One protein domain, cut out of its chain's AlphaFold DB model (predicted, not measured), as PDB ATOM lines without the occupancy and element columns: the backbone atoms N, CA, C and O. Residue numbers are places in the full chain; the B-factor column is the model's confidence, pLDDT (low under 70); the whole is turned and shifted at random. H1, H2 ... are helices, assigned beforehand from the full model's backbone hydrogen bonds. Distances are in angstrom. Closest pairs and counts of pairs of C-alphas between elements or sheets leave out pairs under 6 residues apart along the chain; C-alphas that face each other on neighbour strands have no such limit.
ATOM      1  N   LYS A  77       5.965  39.072  -3.935       90.50
ATOM      2  CA  LYS A  77       4.829  39.148  -3.001       90.50
ATOM      3  C   LYS A  77       4.155  40.512  -3.045       90.50
ATOM      4  O   LYS A  77       2.963  40.569  -3.326       90.50
ATOM      5  N   ASP A  78       4.922  41.587  -2.893       90.44
ATOM      6  CA  ASP A  78       4.404  42.958  -2.898       90.44
ATOM      7  C   ASP A  78       3.642  43.249  -4.205       90.44
ATOM      8  O   ASP A  78       2.558  43.828  -4.207       90.44
ATOM      9  N   LYS A  79       4.159  42.773  -5.347       86.56
ATOM     10  CA  LYS A  79       3.491  42.906  -6.650       86.56
ATOM     11  C   LYS A  79       2.177  42.124  -6.733       86.56
ATOM     12  O   LYS A  79       1.264  42.565  -7.430       86.56
ATOM     13  N   LEU A  80       2.086  40.959  -6.096       80.06
ATOM     14  CA  LEU A  80       0.865  40.155  -6.070       80.06
ATOM     15  C   LEU A  80      -0.185  40.772  -5.136       80.06
ATOM     16  O   LEU A  80      -1.356  40.833  -5.497       80.06
ATOM     17  N   GLU A  81       0.239  41.303  -3.993       79.56
ATOM     18  CA  GLU A  81      -0.632  42.003  -3.044       79.56
ATOM     19  C   GLU A  81      -1.200  43.295  -3.644       79.56
ATOM     20  O   GLU A  81      -2.408  43.518  -3.594       79.56
ATOM     21  N   LEU A  82      -0.370  44.101  -4.319       75.56
ATOM     22  CA  LEU A  82      -0.842  45.294  -5.030       75.56
ATOM     23  C   LEU A  82      -1.855  44.957  -6.135       75.56
ATOM     24  O   LEU A  82      -2.805  45.712  -6.339       75.56
ATOM     25  N   LYS A  83      -1.692  43.820  -6.824       72.62
ATOM     26  CA  LYS A  83      -2.675  43.333  -7.803       72.62
ATOM     27  C   LYS A  83      -3.971  42.881  -7.140       72.62
ATOM     28  O   LYS A  83      -5.027  43.268  -7.611       72.62
ATOM     29  N   ALA A  84      -3.908  42.143  -6.034       66.94
ATOM     30  CA  ALA A  84      -5.100  41.703  -5.309       66.94
ATOM     31  C   ALA A  84      -5.926  42.886  -4.766       66.94
ATOM     32  O   ALA A  84      -7.155  42.836  -4.756       66.94
ATOM     33  N   VAL A  85      -5.259  43.975  -4.366       66.50
ATOM     34  CA  VAL A  85      -5.919  45.231  -3.979       66.50
ATOM     35  C   VAL A  85      -6.568  45.924  -5.187       66.50
ATOM     36  O   VAL A  85      -7.644  46.504  -5.049       66.50
ATOM     37  N   GLN A  86      -5.959  45.844  -6.374       67.94
ATOM     38  CA  GLN A  86      -6.490  46.441  -7.609       67.94
ATOM     39  C   GLN A  86      -7.557  45.596  -8.315       67.94
ATOM     40  O   GLN A  86      -8.418  46.167  -8.981       67.94
ATOM     41  N   ASP A  87      -7.543  44.270  -8.152       74.25
ATOM     42  CA  ASP A  87      -8.480  43.345  -8.805       74.25
ATOM     43  C   ASP A  87      -9.934  43.605  -8.391       74.25
ATOM     44  O   ASP A  87     -10.858  43.131  -9.049       74.25
ATOM     45  N   GLY A  88     -10.170  44.340  -7.296       77.44
ATOM     46  CA  GLY A  88     -11.505  44.785  -6.889       77.44
ATOM     47  C   GLY A  88     -12.465  43.648  -6.525       77.44
ATOM     48  O   GLY A  88     -13.576  43.921  -6.087       77.44
ATOM     49  N   SER A  89     -12.040  42.387  -6.636       81.00
ATOM     50  CA  SER A  89     -12.823  41.174  -6.386       81.00
ATOM     51  C   SER A  89     -13.453  41.171  -4.993       81.00
ATOM     52  O   SER A  89     -14.653  40.943  -4.851       81.00
ATOM     53  N   ALA A  90     -12.689  41.542  -3.960       82.25
ATOM     54  CA  ALA A  90     -13.215  41.664  -2.602       82.25
ATOM     55  C   ALA A  90     -14.280  42.770  -2.483       82.25
ATOM     56  O   ALA A  90     -15.280  42.595  -1.787       82.25
ATOM     57  N   SER A  91     -14.096  43.893  -3.187       83.50
ATOM     58  CA  SER A  91     -15.078  44.982  -3.234       83.50
ATOM     59  C   SER A  91     -16.334  44.572  -4.006       83.50
ATOM     60  O   SER A  91     -17.438  44.874  -3.557       83.50
ATOM     61  N   TYR A  92     -16.180  43.834  -5.104       86.94
ATOM     62  CA  TYR A  92     -17.280  43.307  -5.905       86.94
ATOM     63  C   TYR A  92     -18.106  42.288  -5.110       86.94
ATOM     64  O   TYR A  92     -19.316  42.446  -4.995       86.94
ATOM     65  N   ALA A  93     -17.454  41.328  -4.447       90.06
ATOM     66  CA  ALA A  93     -18.117  40.360  -3.572       90.06
ATOM     67  C   ALA A  93     -18.817  41.035  -2.377       90.06
ATOM     68  O   ALA A  93     -19.890  40.611  -1.948       90.06
ATOM     69  N   ALA A  94     -18.235  42.103  -1.821       91.81
ATOM     70  CA  ALA A  94     -18.883  42.887  -0.773       91.81
ATOM     71  C   ALA A  94     -20.119  43.641  -1.294       91.81
ATOM     72  O   ALA A  94     -21.143  43.679  -0.611       91.81
ATOM     73  N   LEU A  95     -20.042  44.220  -2.497       92.75
ATOM     74  CA  LEU A  95     -21.161  44.906  -3.147       92.75
ATOM     75  C   LEU A  95     -22.298  43.945  -3.501       92.75
ATOM     76  O   LEU A  95     -23.457  44.294  -3.290       92.75
ATOM     77  N   GLU A  96     -21.978  42.739  -3.965       91.69
ATOM     78  CA  GLU A  96     -22.950  41.687  -4.264       91.69
ATOM     79  C   GLU A  96     -23.706  41.250  -3.005       91.69
ATOM     80  O   GLU A  96     -24.930  41.360  -2.963       91.69
ATOM     81  N   ARG A  97     -22.994  40.913  -1.918       93.00
ATOM     82  CA  ARG A  97     -23.633  40.614  -0.619       93.00
ATOM     83  C   ARG A  97     -24.509  41.763  -0.130       93.00
ATOM     84  O   ARG A  97     -25.599  41.544   0.391       93.00
ATOM     85  N   LYS A  98     -24.052  43.006  -0.305       93.94
ATOM     86  CA  LYS A  98     -24.831  44.189   0.069       93.94
ATOM     87  C   LYS A  98     -26.119  44.292  -0.756       93.94
ATOM     88  O   LYS A  98     -27.172  44.589  -0.197       93.94
ATOM     89  N   ALA A  99     -26.050  44.041  -2.064       92.06
ATOM     90  CA  ALA A  99     -27.205  44.052  -2.955       92.06
ATOM     91  C   ALA A  99     -28.202  42.937  -2.614       92.06
ATOM     92  O   ALA A  99     -29.404  43.191  -2.570       92.06
ATOM     93  N   GLU A 100     -27.724  41.732  -2.305       91.06
ATOM     94  CA  GLU A 100     -28.564  40.628  -1.832       91.06
ATOM     95  C   GLU A 100     -29.325  40.997  -0.556       91.06
ATOM     96  O   GLU A 100     -30.535  40.794  -0.493       91.06
ATOM     97  N   ILE A 101     -28.646  41.595   0.429       89.62
ATOM     98  CA  ILE A 101     -29.279  42.053   1.674       89.62
ATOM     99  C   ILE A 101     -30.353  43.103   1.379       89.62
ATOM    100  O   ILE A 101     -31.467  42.989   1.885       89.62
ATOM    101  N   TYR A 102     -30.066  44.099   0.533       92.62
ATOM    102  CA  TYR A 102     -31.077  45.093   0.160       92.62
ATOM    103  C   TYR A 102     -32.265  44.469  -0.571       92.62
ATOM    104  O   TYR A 102     -33.404  44.831  -0.287       92.62
ATOM    105  N   ASN A 103     -32.027  43.522  -1.479       91.06
ATOM    106  CA  ASN A 103     -33.095  42.825  -2.189       91.06
ATOM    107  C   ASN A 103     -33.975  42.016  -1.226       91.06
ATOM    108  O   ASN A 103     -35.196  42.083  -1.333       91.06
ATOM    109  N   LYS A 104     -33.376  41.314  -0.256       87.69
ATOM    110  CA  LYS A 104     -34.105  40.600   0.807       87.69
ATOM    111  C   LYS A 104     -34.902  41.559   1.696       87.69
ATOM    112  O   LYS A 104     -36.059  41.282   1.993       87.69
ATOM    113  N   LEU A 105     -34.329  42.715   2.045       84.88
ATOM    114  CA  LEU A 105     -35.000  43.756   2.832       84.88
ATOM    115  C   LEU A 105     -36.210  44.344   2.094       84.88
ATOM    116  O   LEU A 105     -37.261  44.543   2.692       84.88
ATOM    117  N   VAL A 106     -36.084  44.587   0.785       87.44
ATOM    118  CA  VAL A 106     -37.192  45.069  -0.059       87.44
ATOM    119  C   VAL A 106     -38.289  44.014  -0.205       87.44
ATOM    120  O   VAL A 106     -39.465  44.367  -0.219       87.44
ATOM    121  N   ARG A 107     -37.925  42.731  -0.305       87.19
ATOM    122  CA  ARG A 107     -38.890  41.622  -0.361       87.19
ATOM    123  C   ARG A 107     -39.531  41.298   0.991       87.19
ATOM    124  O   ARG A 107     -40.549  40.618   1.002       87.19
ATOM    125  N   GLY A 108     -38.970  41.784   2.101       82.31
ATOM    126  CA  GLY A 108     -39.425  41.438   3.450       82.31
ATOM    127  C   GLY A 108     -39.076  40.001   3.859       82.31
ATOM    128  O   GLY A 108     -39.769  39.423   4.683       82.31
ATOM    129  N   GLU A 109     -38.031  39.420   3.261       75.44
ATOM    130  CA  GLU A 109     -37.556  38.048   3.516       75.44
ATOM    131  C   GLU A 109     -36.410  37.996   4.542       75.44
ATOM    132  O   GLU A 109     -35.893  36.919   4.837       75.44
ATOM    133  N   LEU A 110     -35.955  39.146   5.056       63.47
ATOM    134  CA  LEU A 110     -35.050  39.152   6.204       63.47
ATOM    135  C   LEU A 110     -35.867  38.741   7.423       63.47
ATOM    136  O   LEU A 110     -36.701  39.513   7.889       63.47
ATOM    137  N   SER A 111     -35.662  37.507   7.882       60.97
ATOM    138  CA  SER A 111     -36.210  37.084   9.160       60.97
ATOM    139  C   SER A 111     -35.465  37.845  10.249       60.97
ATOM    140  O   SER A 111     -34.272  37.629  10.450       60.97
ATOM    141  N   ASP A 112     -36.162  38.751  10.928       61.16
ATOM    142  CA  ASP A 112     -35.646  39.414  12.127       61.16
ATOM    143  C   ASP A 112     -35.363  38.384  13.256       61.16
ATOM    144  O   ASP A 112     -34.647  38.688  14.207       61.16
ATOM    145  N   GLU A 113     -35.854  37.142  13.127       59.72
ATOM    146  CA  GLU A 113     -35.761  36.086  14.145       59.72
ATOM    147  C   GLU A 113     -34.321  35.598  14.418       59.72
ATOM    148  O   GLU A 113     -33.984  35.335  15.569       59.72
ATOM    149  N   GLU A 114     -33.431  35.514  13.416       59.22
ATOM    150  CA  GLU A 114     -32.055  35.000  13.635       59.22
ATOM    151  C   GLU A 114     -31.148  35.992  14.392       59.22
ATOM    152  O   GLU A 114     -30.225  35.586  15.106       59.22
ATOM    153  N   ASP A 115     -31.397  37.299  14.253       61.84
ATOM    154  CA  ASP A 115     -30.619  38.344  14.926       61.84
ATOM    155  C   ASP A 115     -31.161  38.647  16.335       61.84
ATOM    156  O   ASP A 115     -30.379  38.981  17.231       61.84
ATOM    157  N   GLU A 116     -32.467  38.485  16.578       63.16
ATOM    158  CA  GLU A 116     -33.043  38.644  17.917       63.16
ATOM    159  C   GLU A 116     -32.447  37.632  18.906       63.16
ATOM    160  O   GLU A 116     -31.952  38.029  19.962       63.16
ATOM    161  N   GLU A 117     -32.373  36.347  18.561       64.75
ATOM    162  CA  GLU A 117     -31.857  35.314  19.475       64.75
ATOM    163  C   GLU A 117     -30.357  35.461  19.774       64.75
ATOM    164  O   GLU A 117     -29.896  35.167  20.879       64.75
ATOM    165  N   LYS A 118     -29.578  35.958  18.807       73.88
ATOM    166  CA  LYS A 118     -28.122  36.105  18.928       73.88
ATOM    167  C   LYS A 118     -27.703  37.273  19.820       73.88
ATOM    168  O   LYS A 118     -26.637  37.220  20.439       73.88
ATOM    169  N   TYR A 119     -28.507  38.336  19.863       70.50
ATOM    170  CA  TYR A 119     -28.216  39.545  20.639       70.50
ATOM    171  C   TYR A 119     -29.099  39.701  21.888       70.50
ATOM    172  O   TYR A 119     -28.829  40.586  22.708       70.50
ATOM    173  N   CYS A 120     -30.100  38.839  22.089       77.69
ATOM    174  CA  CYS A 120     -30.850  38.774  23.339       77.69
ATOM    175  C   CYS A 120     -30.004  38.137  24.450       77.69
ATOM    176  O   CYS A 120     -29.705  36.945  24.455       77.69
ATOM    177  N   VAL A 121     -29.631  38.952  25.435       75.25
ATOM    178  CA  VAL A 121     -29.011  38.472  26.672       75.25
ATOM    179  C   VAL A 121     -30.090  37.800  27.518       75.25
ATOM    180  O   VAL A 121     -31.038  38.456  27.947       75.25
ATOM    181  N   ASP A 122     -29.937  36.508  27.798       80.88
ATOM    182  CA  ASP A 122     -30.809  35.808  28.740       80.88
ATOM    183  C   ASP A 122     -30.447  36.208  30.181       80.88
ATOM    184  O   ASP A 122     -29.503  35.698  30.797       80.88
ATOM    185  N   PHE A 123     -31.186  37.179  30.716       80.62
ATOM    186  CA  PHE A 123     -30.983  37.705  32.067       80.62
ATOM    187  C   PHE A 123     -31.193  36.646  33.160       80.62
ATOM    188  O   PHE A 123     -30.597  36.773  34.229       80.62
TER     189      PHE A 123
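What this domain is: This is residues 77 to 123 of the 235 residues of the protein "Uncharacterized protein at4g18255" of Phtheirospermum japonicum (UniProt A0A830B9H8). The model is a flat, open hook with no packed core: the long helix H2 makes most of one leg, the short helix H1 prolongs that leg beyond its first residue, Ser 89, at a moderate angle, and after its last residue, Arg 107, the chain turns a corner into a second leg made by residues 108 to 112, the short helix H3 and the tail 120 to 123. No helix packs on another. The printed part has 47 residues with three named helices, in the order H1, H2, H3, and no named strand; the class is all helix. It is extended, with a radius of gyration of the C-alphas of 17.5 A, and spans 51 by 31 by 7 A.

How they stand to each other: H2, residues 89 to 107, touches no helix. H1, residues 77 to 86, and H2 meet only through their link, which is tight, with 2 residues between them. H3, residues 113 to 119, is apart from H2, though their link of 5 residues is tight. H1 and H3 are apart too. In H1 and H2 every O i to N i+4 pair is within hydrogen-bond range; in H3 1 of 3 is, beside 1 of 4 O i to N i+3 pairs.

Where its parts are: H2 is 26.8 A long, from C-alpha 89 at (-12.823, 41.174, -6.386) to C-alpha 107 at (-38.890, 41.622, -0.361). H1, 14.2 A long, begins with C-alpha 77 at (4.829, 39.148, -3.001). H3, 10.5 A long, ends with C-alpha 119 at (-28.216, 39.545, 20.639).

The domain as a whole: The two C-alphas farthest apart, those of Lys 79 and Phe 123, are 52.1 A apart. Residues 77 to 100, 103 to 108 and 111 to 123 stand free. The printed part has no cut and no long link. Its mean pLDDT is 79.4, and residues 84 to 86 and 110 to 117 are under 70.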